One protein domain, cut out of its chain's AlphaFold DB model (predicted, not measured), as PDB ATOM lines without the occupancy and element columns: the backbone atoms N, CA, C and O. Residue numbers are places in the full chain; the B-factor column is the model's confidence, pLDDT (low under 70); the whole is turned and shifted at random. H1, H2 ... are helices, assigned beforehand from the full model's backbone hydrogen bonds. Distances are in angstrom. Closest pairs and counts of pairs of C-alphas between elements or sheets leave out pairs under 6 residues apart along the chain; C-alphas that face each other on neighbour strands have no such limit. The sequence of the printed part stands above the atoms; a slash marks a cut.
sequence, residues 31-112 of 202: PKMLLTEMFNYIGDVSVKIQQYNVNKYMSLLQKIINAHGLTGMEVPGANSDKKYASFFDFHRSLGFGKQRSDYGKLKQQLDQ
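AT A GLANCE: This is residues 31 to 112 of the 202 residues of the protein "Cleavage induced predicted protein" of Phytophthora infestans (strain T30-4) (UniProt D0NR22). One long helix, H1, sticks out as an arm with residues 31 to 45 from a small body made of its remaining residues, three shorter helices and a long loop. In the body H1 and H2 make a corner, H4 bridges its open side from H2 to H1, and H3 packs on the last part of H1; the loop of residues 69 to 86 swings out between H2 and H3. The printed part has 82 residues with four named helices, in the order H1, H2, H3, H4, and no named strand; the class is all helix. The whole is loose, with a radius of gyration of the C-alphas of 14.8 A, and elongated, spanning 47 by 27 by 26 A, the arm making the length.

IN THESE COORDINATES: H1 holds residues 31 to 56 and is 36.5 A long, from C-alpha 31 at (66.745, 49.789, 0.053) to C-alpha 56 at (37.956, 52.357, 22.286). H2 holds residues 58 to 68 and is 15.2 A long. H3 holds residues 87 to 93 and measures 9.9 A. H4 holds residues 102 to 111, is 14.2 A long and ends with C-alpha 111 at (41.768, 49.882, 10.276).

HOW THE PARTS SIT: H1 and H2 meet only through their link. With residues 51 to 55 alone H1 touches H3, the closest C-alphas being those of Gln 51 and Phe 88, 6.1 A apart; they run opposite ways at a steep tilt of 46 degrees. With residues 46 to 54 alone H1 touches H4, closest at the C-alphas of Gln 50 and Asp 111, 5.5 A, opposite ways at a steep tilt of 48 degrees. H2 touches H4, closest at the C-alphas of Ile 64 and Tyr 103, 6.6 A, opposite ways at a shallow tilt of 26 degrees. H3 and H4 are close but not clearly touching, about perpendicular at 87 degrees, with the C-alphas of His 91 and Lys 107 closest at 7.9 A. H2 and H3 are near each other, with 5 pairs of C-alphas within 10 A. Residues 73 to 74 pair with residues 95 to 96, antiparallel. Each O i to N i+4 pair is within hydrogen-bond range in H2, H3 and H4, and 21 of 22 are in H1.

THE WHOLE: The C-alphas of Pro 31 and Ala 67 are the two farthest apart, at 48.5 A. Without residues 31 to 45, which stand free, the body spans 30 by 24 by 20 A. The printed part has no cut. The link from H1 to H2 is tight, that from H2 to H3 is long with 18 residues, and that from H3 to H4 is short with 8. The mean pLDDT of the printed part is 87.1; residues 77 to 81 and 98 to 100 are under 70.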
ATOM      1  N   PRO A  31      67.942  48.969  -0.126       89.88
ATOM      2  CA  PRO A  31      66.745  49.789   0.053       89.88
ATOM      3  C   PRO A  31      65.449  48.977   0.111       89.88
ATOM      4  O   PRO A  31      64.521  49.337   0.838       89.88
ATOM      5  N   LYS A  32      65.368  47.871  -0.636       93.12
ATOM      6  CA  LYS A  32      64.172  47.029  -0.661       93.12
ATOM      7  C   LYS A  32      64.009  46.266   0.652       93.12
ATOM      8  O   LYS A  32      62.908  46.258   1.209       93.12
ATOM      9  N   MET A  33      65.081  45.676   1.180       94.31
ATOM     10  CA  MET A  33      65.072  45.042   2.499       94.31
ATOM     11  C   MET A  33      64.791  46.053   3.614       94.31
ATOM     12  O   MET A  33      63.947  45.774   4.465       94.31
ATOM     13  N   LEU A  34      65.376  47.257   3.554       93.44
ATOM     14  CA  LEU A  34      65.088  48.342   4.503       93.44
ATOM     15  C   LEU A  34      63.584  48.642   4.584       93.44
ATOM     16  O   LEU A  34      63.006  48.719   5.670       93.44
ATOM     17  N   LEU A  35      62.942  48.820   3.428       93.25
ATOM     18  CA  LEU A  35      61.509  49.100   3.359       93.25
ATOM     19  C   LEU A  35      60.676  47.895   3.798       93.25
ATOM     20  O   LEU A  35      59.669  48.079   4.474       93.25
ATOM     21  N   THR A  36      61.101  46.679   3.459       94.56
ATOM     22  CA  THR A  36      60.418  45.443   3.869       94.56
ATOM     23  C   THR A  36      60.390  45.315   5.391       94.56
ATOM     24  O   THR A  36      59.324  45.146   5.977       94.56
ATOM     25  N   GLU A  37      61.537  45.474   6.053       93.81
ATOM     26  CA  GLU A  37      61.632  45.462   7.516       93.81
ATOM     27  C   GLU A  37      60.770  46.560   8.153       93.81
ATOM     28  O   GLU A  37      60.057  46.313   9.131       93.81
ATOM     29  N   MET A  38      60.796  47.765   7.573       91.44
ATOM     30  CA  MET A  38      60.001  48.896   8.043       91.44
ATOM     31  C   MET A  38      58.496  48.616   7.953       91.44
ATOM     32  O   MET A  38      57.778  48.836   8.930       91.44
ATOM     33  N   PHE A  39      58.002  48.136   6.809       90.81
ATOM     34  CA  PHE A  39      56.574  47.885   6.611       90.81
ATOM     35  C   PHE A  39      56.070  46.657   7.365       90.81
ATOM     36  O   PHE A  39      54.946  46.702   7.858       90.81
ATOM     37  N   ASN A  40      56.897  45.628   7.559       91.25
ATOM     38  CA  ASN A  40      56.557  44.506   8.437       91.25
ATOM     39  C   ASN A  40      56.339  44.985   9.876       91.25
ATOM     40  O   ASN A  40      55.303  44.710  10.477       91.25
ATOM     41  N   TYR A  41      57.262  45.799  10.398       89.94
ATOM     42  CA  TYR A  41      57.099  46.390  11.724       89.94
ATOM     43  C   TYR A  41      55.857  47.286  11.818       89.94
ATOM     44  O   TYR A  41      55.123  47.220  12.804       89.94
ATOM     45  N   ILE A  42      55.601  48.124  10.806       88.31
ATOM     46  CA  ILE A  42      54.387  48.950  10.768       88.31
ATOM     47  C   ILE A  42      53.142  48.059  10.764       88.31
ATOM     48  O   ILE A  42      52.201  48.379  11.483       88.31
ATOM     49  N   GLY A  43      53.135  46.948  10.026       88.75
ATOM     50  CA  GLY A  43      52.047  45.968  10.027       88.75
ATOM     51  C   GLY A  43      51.767  45.417  11.427       88.75
ATOM     52  O   GLY A  43      50.638  45.510  11.910       88.75
ATOM     53  N   ASP A  44      52.805  44.958  12.129       89.00
ATOM     54  CA  ASP A  44      52.687  44.423  13.493       89.00
ATOM     55  C   ASP A  44      52.144  45.457  14.487       89.00
ATOM     56  O   ASP A  44      51.270  45.172  15.313       89.00
ATOM     57  N   VAL A  45      52.654  46.690  14.416       87.62
ATOM     58  CA  VAL A  45      52.184  47.789  15.268       87.62
ATOM     59  C   VAL A  45      50.761  48.198  14.891       87.62
ATOM     60  O   VAL A  45      49.962  48.519  15.776       87.62
ATOM     61  N   SER A  46      50.415  48.139  13.605       88.81
ATOM     62  CA  SER A  46      49.090  48.513  13.123       88.81
ATOM     63  C   SER A  46      48.017  47.604  13.699       88.81
ATOM     64  O   SER A  46      47.019  48.117  14.189       88.81
ATOM     65  N   VAL A  47      48.251  46.292  13.789       90.38
ATOM     66  CA  VAL A  47      47.306  45.358  14.431       90.38
ATOM     67  C   VAL A  47      47.011  45.757  15.883       90.38
ATOM     68  O   VAL A  47      45.852  45.760  16.304       90.38
ATOM     69  N   LYS A  48      48.033  46.165  16.646       90.31
ATOM     70  CA  LYS A  48      47.859  46.625  18.037       90.31
ATOM     71  C   LYS A  48      47.041  47.918  18.110       90.31
ATOM     72  O   LYS A  48      46.158  48.045  18.959       90.31
ATOM     73  N   ILE A  49      47.311  48.869  17.211       89.44
ATOM     74  CA  ILE A  49      46.562  50.132  17.108       89.44
ATOM     75  C   ILE A  49      45.103  49.869  16.732       89.44
ATOM     76  O   ILE A  49      44.206  50.425  17.359       89.44
ATOM     77  N   GLN A  50      44.859  49.006  15.747       91.50
ATOM     78  CA  GLN A  50      43.520  48.624  15.306       91.50
ATOM     79  C   GLN A  50      42.725  48.006  16.457       91.50
ATOM     80  O   GLN A  50      41.595  48.419  16.713       91.50
ATOM     81  N   GLN A  51      43.324  47.078  17.209       92.81
ATOM     82  CA  GLN A  51      42.673  46.466  18.365       92.81
ATOM     83  C   GLN A  51      42.313  47.509  19.430       92.81
ATOM     84  O   GLN A  51      41.180  47.537  19.914       92.81
ATOM     85  N   TYR A  52      43.244  48.411  19.755       92.38
ATOM     86  CA  TYR A  52      42.976  49.521  20.669       92.38
ATOM     87  C   TYR A  52      41.836  50.420  20.162       92.38
ATOM     88  O   TYR A  52      40.922  50.741  20.919       92.38
ATOM     89  N   ASN A  53      41.857  50.795  18.883       92.00
ATOM     90  CA  ASN A  53      40.846  51.638  18.247       92.00
ATOM     91  C   ASN A  53      39.457  50.990  18.285       92.00
ATOM     92  O   ASN A  53      38.490  51.627  18.700       92.00
ATOM     93  N   VAL A  54      39.353  49.719  17.900       93.62
ATOM     94  CA  VAL A  54      38.090  48.972  17.921       93.62
ATOM     95  C   VAL A  54      37.539  48.881  19.339       93.62
ATOM     96  O   VAL A  54      36.361  49.162  19.544       93.62
ATOM     97  N   ASN A  55      38.385  48.581  20.326       93.56
ATOM     98  CA  ASN A  55      37.971  48.535  21.728       93.56
ATOM     99  C   ASN A  55      37.521  49.914  22.232       93.56
ATOM    100  O   ASN A  55      36.468  50.036  22.856       93.56
ATOM    101  N   LYS A  56      38.275  50.972  21.911       93.81
ATOM    102  CA  LYS A  56      37.956  52.357  22.286       93.81
ATOM    103  C   LYS A  56      36.604  52.813  21.735       93.81
ATOM    104  O   LYS A  56      35.864  53.501  22.434       93.81
ATOM    105  N   TYR A  57      36.279  52.439  20.499       94.88
ATOM    106  CA  TYR A  57      35.033  52.822  19.829       94.88
ATOM    107  C   TYR A  57      33.956  51.727  19.858       94.88
ATOM    108  O   TYR A  57      32.928  51.868  19.196       94.88
ATOM    109  N   MET A  58      34.139  50.664  20.648       94.56
ATOM    110  CA  MET A  58      33.261  49.488  20.658       94.56
ATOM    111  C   MET A  58      31.797  49.853  20.915       94.56
ATOM    112  O   MET A  58      30.913  49.404  20.191       94.56
ATOM    113  N   SER A  59      31.529  50.720  21.894       95.75
ATOM    114  CA  SER A  59      30.161  51.133  22.236       95.75
ATOM    115  C   SER A  59      29.453  51.858  21.087       95.75
ATOM    116  O   SER A  59      28.261  51.646  20.861       95.75
ATOM    117  N   LEU A  60      30.179  52.684  20.327       94.88
ATOM    118  CA  LEU A  60      29.664  53.358  19.138       94.88
ATOM    119  C   LEU A  60      29.400  52.354  18.014       94.88
ATOM    120  O   LEU A  60      28.327  52.377  17.413       94.88
ATOM    121  N   LEU A  61      30.349  51.450  17.764       94.50
ATOM    122  CA  LEU A  61      30.209  50.404  16.751       94.50
ATOM    123  C   LEU A  61      28.993  49.513  17.039       94.50
ATOM    124  O   LEU A  61      28.212  49.247  16.130       94.50
ATOM    125  N   GLN A  62      28.777  49.126  18.299       94.50
ATOM    126  CA  GLN A  62      27.614  48.340  18.716       94.50
ATOM    127  C   GLN A  62      26.301  49.092  18.473       94.50
ATOM    128  O   GLN A  62      25.348  48.515  17.960       94.50
ATOM    129  N   LYS A  63      26.245  50.393  18.794       95.25
ATOM    130  CA  LYS A  63      25.059  51.227  18.538       95.25
ATOM    131  C   LYS A  63      24.730  51.315  17.049       95.25
ATOM    132  O   LYS A  63      23.562  51.219  16.691       95.25
ATOM    133  N   ILE A  64      25.742  51.454  16.194       92.88
ATOM    134  CA  ILE A  64      25.557  51.483  14.736       92.88
ATOM    135  C   ILE A  64      25.042  50.134  14.233       92.88
ATOM    136  O   ILE A  64      24.085  50.111  13.466       92.88
ATOM    137  N   ILE A  65      25.622  49.023  14.704       92.00
ATOM    138  CA  ILE A  65      25.148  47.674  14.364       92.00
ATOM    139  C   ILE A  65      23.691  47.493  14.804       92.00
ATOM    140  O   ILE A  65      22.879  46.995  14.035       92.00
ATOM    141  N   ASN A  66      23.331  47.925  16.010       92.62
ATOM    142  CA  ASN A  66      21.968  47.772  16.516       92.62
ATOM    143  C   ASN A  66      20.956  48.634  15.744       92.62
ATOM    144  O   ASN A  66      19.819  48.213  15.558       92.62
ATOM    145  N   ALA A  67      21.353  49.832  15.303       92.25
ATOM    146  CA  ALA A  67      20.467  50.762  14.601       92.25
ATOM    147  C   ALA A  67      20.328  50.462  13.099       92.25
ATOM    148  O   ALA A  67      19.251  50.629  12.533       92.25
ATOM    149  N   HIS A  68      21.414  50.045  12.444       88.19
ATOM    150  CA  HIS A  68      21.493  49.938  10.980       88.19
ATOM    151  C   HIS A  68      21.905  48.546  10.485       88.19
ATOM    152  O   HIS A  68      22.043  48.324   9.276       88.19
ATOM    153  N   GLY A  69      22.125  47.603  11.401       86.06
ATOM    154  CA  GLY A  69      22.709  46.307  11.090       86.06
ATOM    155  C   GLY A  69      24.133  46.430  10.546       86.06
ATOM    156  O   GLY A  69      24.822  47.439  10.694       86.06
ATOM    157  N   LEU A  70      24.557  45.380   9.850       85.56
ATOM    158  CA  LEU A  70      25.789  45.348   9.055       85.56
ATOM    159  C   LEU A  70      25.499  45.635   7.577       85.56
ATOM    160  O   LEU A  70      26.167  45.107   6.692       85.56
ATOM    161  N   THR A  71      24.472  46.442   7.292       82.81
ATOM    162  CA  THR A  71      24.074  46.771   5.920       82.81
ATOM    163  C   THR A  71      25.283  47.282   5.133       82.81
ATOM    164  O   THR A  71      26.052  48.103   5.630       82.81
ATOM    165  N   GLY A  72      25.491  46.772   3.918       80.94
ATOM    166  CA  GLY A  72      26.626  47.152   3.067       80.94
ATOM    167  C   GLY A  72      27.989  46.575   3.479       80.94
ATOM    168  O   GLY A  72      28.977  46.865   2.809       80.94
ATOM    169  N   MET A  73      28.063  45.757   4.533       86.25
ATOM    170  CA  MET A  73      29.268  45.005   4.901       86.25
ATOM    171  C   MET A  73      29.216  43.584   4.333       86.25
ATOM    172  O   MET A  73      28.148  42.983   4.234       86.25
ATOM    173  N   GLU A  74      30.377  43.022   4.006       85.12
ATOM    174  CA  GLU A  74      30.507  41.602   3.674       85.12
ATOM    175  C   GLU A  74      30.824  40.821   4.952       85.12
ATOM    176  O   GLU A  74      31.826  41.085   5.617       85.12
ATOM    177  N   VAL A  75      29.964  39.867   5.316       83.06
ATOM    178  CA  VAL A  75      30.147  39.019   6.503       83.06
ATOM    179  C   VAL A  75      30.587  37.624   6.045       83.06
ATOM    180  O   VAL A  75      29.783  36.907   5.438       83.06
ATOM    181  N   PRO A  76      31.840  37.201   6.298       73.12
ATOM    182  CA  PRO A  76      32.331  35.921   5.800       73.12
ATOM    183  C   PRO A  76      31.596  34.736   6.430       73.12
ATOM    184  O   PRO A  76      31.783  34.426   7.605       73.12
ATOM    185  N   GLY A  77      30.837  33.991   5.627       65.56
ATOM    186  CA  GLY A  77      30.110  32.811   6.100       65.56
ATOM    187  C   GLY A  77      28.811  33.148   6.829       65.56
ATOM    188  O   GLY A  77      28.510  32.507   7.828       65.56
ATOM    189  N   ALA A  78      28.032  34.105   6.312       58.34
ATOM    190  CA  ALA A  78      26.702  34.488   6.809       58.34
ATOM    191  C   ALA A  78      25.701  33.320   7.012       58.34
ATOM    192  O   ALA A  78      24.677  33.511   7.654       58.34
ATOM    193  N   ASN A  79      26.019  32.115   6.519       54.44
ATOM    194  CA  ASN A  79      25.238  30.883   6.679       54.44
ATOM    195  C   ASN A  79      25.852  29.876   7.675       54.44
ATOM    196  O   ASN A  79      25.462  28.712   7.687       54.44
ATOM    197  N   SER A  80      26.855  30.274   8.458       58.44
ATOM    198  CA  SER A  80      27.535  29.409   9.428       58.44
ATOM    199  C   SER A  80      27.599  30.090  10.790       58.44
ATOM    200  O   SER A  80      27.893  31.284  10.851       58.44
ATOM    201  N   ASP A  81      27.383  29.329  11.867       63.41
ATOM    202  CA  ASP A  81      27.503  29.758  13.271       63.41
ATOM    203  C   ASP A  81      28.967  30.043  13.656       63.41
ATOM    204  O   ASP A  81      29.535  29.464  14.586       63.41
ATOM    205  N   LYS A  82      29.642  30.917  12.905       71.62
ATOM    206  CA  LYS A  82      31.011  31.323  13.199       71.62
ATOM    207  C   LYS A  82      31.027  32.112  14.494       71.62
ATOM    208  O   LYS A  82      30.625  33.273  14.558       71.62
ATOM    209  N   LYS A  83      31.552  31.468  15.529       81.81
ATOM    210  CA  LYS A  83      31.833  32.092  16.812       81.81
ATOM    211  C   LYS A  83      33.173  32.822  16.738       81.81
ATOM    212  O   LYS A  83      34.217  32.197  16.573       81.81
ATOM    213  N   TYR A  84      33.140  34.144  16.867       87.38
ATOM    214  CA  TYR A  84      34.344  34.966  16.983       87.38
ATOM    215  C   TYR A  84      34.864  34.936  18.424       87.38
ATOM    216  O   TYR A  84      34.072  34.980  19.366       87.38
ATOM    217  N   ALA A  85      36.186  34.864  18.601       91.00
ATOM    218  CA  ALA A  85      36.803  34.844  19.929       91.00
ATOM    219  C   ALA A  85      36.703  36.207  20.640       91.00
ATOM    220  O   ALA A  85      36.588  36.261  21.864       91.00
ATOM    221  N   SER A  86      36.690  37.305  19.880       93.12
ATOM    222  CA  SER A  86      36.506  38.663  20.389       93.12
ATOM    223  C   SER A  86      35.740  39.557  19.407       93.12
ATOM    224  O   SER A  86      35.599  39.243  18.222       93.12
ATOM    225  N   PHE A  87      35.277  40.720  19.884       92.25
ATOM    226  CA  PHE A  87      34.675  41.736  19.010       92.25
ATOM    227  C   PHE A  87      35.675  42.277  17.979       92.25
ATOM    228  O   PHE A  87      35.284  42.622  16.866       92.25
ATOM    229  N   PHE A  88      36.967  42.313  18.318       93.94
ATOM    230  CA  PHE A  88      38.017  42.676  17.371       93.94
ATOM    231  C   PHE A  88      38.147  41.648  16.240       93.94
ATOM    232  O   PHE A  88      38.210  42.041  15.077       93.94
ATOM    233  N   ASP A  89      38.097  40.348  16.547       92.62
ATOM    234  CA  ASP A  89      38.142  39.294  15.521       92.62
ATOM    235  C   ASP A  89      36.921  39.358  14.603       92.62
ATOM    236  O   ASP A  89      37.048  39.248  13.382       92.62
ATOM    237  N   PHE A  90      35.745  39.615  15.183       92.06
ATOM    238  CA  PHE A  90      34.538  39.911  14.419       92.06
ATOM    239  C   PHE A  90      34.752  41.125  13.505       92.06
ATOM    240  O   PHE A  90      34.581  41.009  12.295       92.06
ATOM    241  N   HIS A  91      35.200  42.260  14.044       92.38
ATOM    242  CA  HIS A  91      35.445  43.485  13.280       92.38
ATOM    243  C   HIS A  91      36.433  43.282  12.125       92.38
ATOM    244  O   HIS A  91      36.213  43.787  11.022       92.38
ATOM    245  N   ARG A  92      37.524  42.550  12.370       91.19
ATOM    246  CA  ARG A  92      38.566  42.260  11.380       91.19
ATOM    247  C   ARG A  92      38.063  41.348  10.265       91.19
ATOM    248  O   ARG A  92      38.512  41.488   9.135       91.19
ATOM    249  N   SER A  93      37.128  40.450  10.572       90.31
ATOM    250  CA  SER A  93      36.538  39.556   9.573       90.31
ATOM    251  C   SER A  93      35.648  40.279   8.559       90.31
ATOM    252  O   SER A  93      35.468  39.783   7.452       90.31
ATOM    253  N   LEU A  94      35.094  41.441   8.909       89.62
ATOM    254  CA  LEU A  94      34.167  42.154   8.036       89.62
ATOM    255  C   LEU A  94      34.886  42.693   6.792       89.62
ATOM    256  O   LEU A  94      35.866  43.428   6.893       89.62
ATOM    257  N   GLY A  95      34.357  42.372   5.616       85.88
ATOM    258  CA  GLY A  95      34.763  42.971   4.349       85.88
ATOM    259  C   GLY A  95      33.956  44.230   4.028       85.88
ATOM    260  O   GLY A  95      32.878  44.471   4.580       85.88
ATOM    261  N   PHE A  96      34.467  45.047   3.109       82.06
ATOM    262  CA  PHE A  96      33.721  46.183   2.569       82.06
ATOM    263  C   PHE A  96      32.848  45.711   1.409       82.06
ATOM    264  O   PHE A  96      33.379  45.257   0.400       82.06
ATOM    265  N   GLY A  97      31.529  45.860   1.527       71.62
ATOM    266  CA  GLY A  97      30.629  45.626   0.402       71.62
ATOM    267  C   GLY A  97      30.626  46.785  -0.597       71.62
ATOM    268  O   GLY A  97      31.343  47.779  -0.467       71.62
ATOM    269  N   LYS A  98      29.758  46.677  -1.609       69.94
ATOM    270  CA  LYS A  98      29.653  47.654  -2.713       69.94
ATOM    271  C   LYS A  98      29.220  49.059  -2.272       69.94
ATOM    272  O   LYS A  98      29.504  50.025  -2.974       69.94
ATOM    273  N   GLN A  99      28.528  49.186  -1.137       69.44
ATOM    274  CA  GLN A  99      28.064  50.468  -0.595       69.44
ATOM    275  C   GLN A  99      28.744  50.772   0.738       69.44
ATOM    276  O   GLN A  99      28.830  49.915   1.614       69.44
ATOM    277  N   ARG A 100      29.189  52.019   0.924       68.69
ATOM    278  CA  ARG A 100      29.804  52.455   2.184       68.69
ATOM    279  C   ARG A 100      28.739  52.836   3.208       68.69
ATOM    280  O   ARG A 100      28.305  53.986   3.250       68.69
ATOM    281  N   SER A 101      28.370  51.878   4.050       85.31
ATOM    282  CA  SER A 101      27.607  52.145   5.269       85.31
ATOM    283  C   SER A 101      28.417  52.949   6.285       85.31
ATOM    284  O   SER A 101      29.638  53.090   6.164       85.31
ATOM    285  N   ASP A 102      27.751  53.478   7.309       87.75
ATOM    286  CA  ASP A 102      28.426  54.247   8.358       87.75
ATOM    287  C   ASP A 102      29.410  53.391   9.159       87.75
ATOM    288  O   ASP A 102      30.505  53.856   9.486       87.75
ATOM    289  N   TYR A 103      29.091  52.106   9.363       91.25
ATOM    290  CA  TYR A 103      30.048  51.144   9.907       91.25
ATOM    291  C   TYR A 103      31.267  51.005   8.993       91.25
ATOM    292  O   TYR A 103      32.394  51.085   9.471       91.25
ATOM    293  N   GLY A 104      31.064  50.855   7.679       89.62
ATOM    294  CA  GLY A 104      32.158  50.764   6.711       89.62
ATOM    295  C   GLY A 104      33.063  52.001   6.724       89.62
ATOM    296  O   GLY A 104      34.286  51.877   6.750       89.62
ATOM    297  N   LYS A 105      32.493  53.210   6.783       88.25
ATOM    298  CA  LYS A 105      33.286  54.452   6.878       88.25
ATOM    299  C   LYS A 105      34.138  54.484   8.146       88.25
ATOM    300  O   LYS A 105      35.312  54.841   8.067       88.25
ATOM    301  N   LEU A 106      33.568  54.111   9.294       90.44
ATOM    302  CA  LEU A 106      34.304  54.057  10.557       90.44
ATOM    303  C   LEU A 106      35.361  52.961  10.545       90.44
ATOM    304  O   LEU A 106      36.511  53.255  10.846       90.44
ATOM    305  N   LYS A 107      35.008  51.742  10.125       91.19
ATOM    306  CA  LYS A 107      35.940  50.620   9.978       91.19
ATOM    307  C   LYS A 107      37.175  51.030   9.186       91.19
ATOM    308  O   LYS A 107      38.281  50.855   9.671       91.19
ATOM    309  N   GLN A 108      36.995  51.694   8.045       87.81
ATOM    310  CA  GLN A 108      38.119  52.195   7.259       87.81
ATOM    311  C   GLN A 108      39.051  53.129   8.060       87.81
ATOM    312  O   GLN A 108      40.265  53.073   7.880       87.81
ATOM    313  N   GLN A 109      38.519  53.996   8.926       88.69
ATOM    314  CA  GLN A 109      39.350  54.873   9.765       88.69
ATOM    315  C   GLN A 109      40.010  54.136  10.933       88.69
ATOM    316  O   GLN A 109      41.104  54.518  11.333       88.69
ATOM    317  N   LEU A 110      39.353  53.115  11.491       91.31
ATOM    318  CA  LEU A 110      39.905  52.329  12.597       91.31
ATOM    319  C   LEU A 110      40.996  51.361  12.122       91.31
ATOM    320  O   LEU A 110      41.969  51.164  12.851       91.31
ATOM    321  N   ASP A 111      40.839  50.818  10.910       89.69
ATOM    322  CA  ASP A 111      41.768  49.882  10.276       89.69
ATOM    323  C   ASP A 111      43.028  50.577   9.744       89.69
ATOM    324  O   ASP A 111      44.127  50.047   9.867       89.69
ATOM    325  N   GLN A 112      42.895  51.766   9.149       88.56
ATOM    326  CA  GLN A 112      44.010  52.430   8.473       88.56
ATOM    327  C   GLN A 112      44.813  53.321   9.426       88.56
ATOM    328  O   GLN A 112      44.445  54.469   9.690       88.56
TER     329      GLN A 112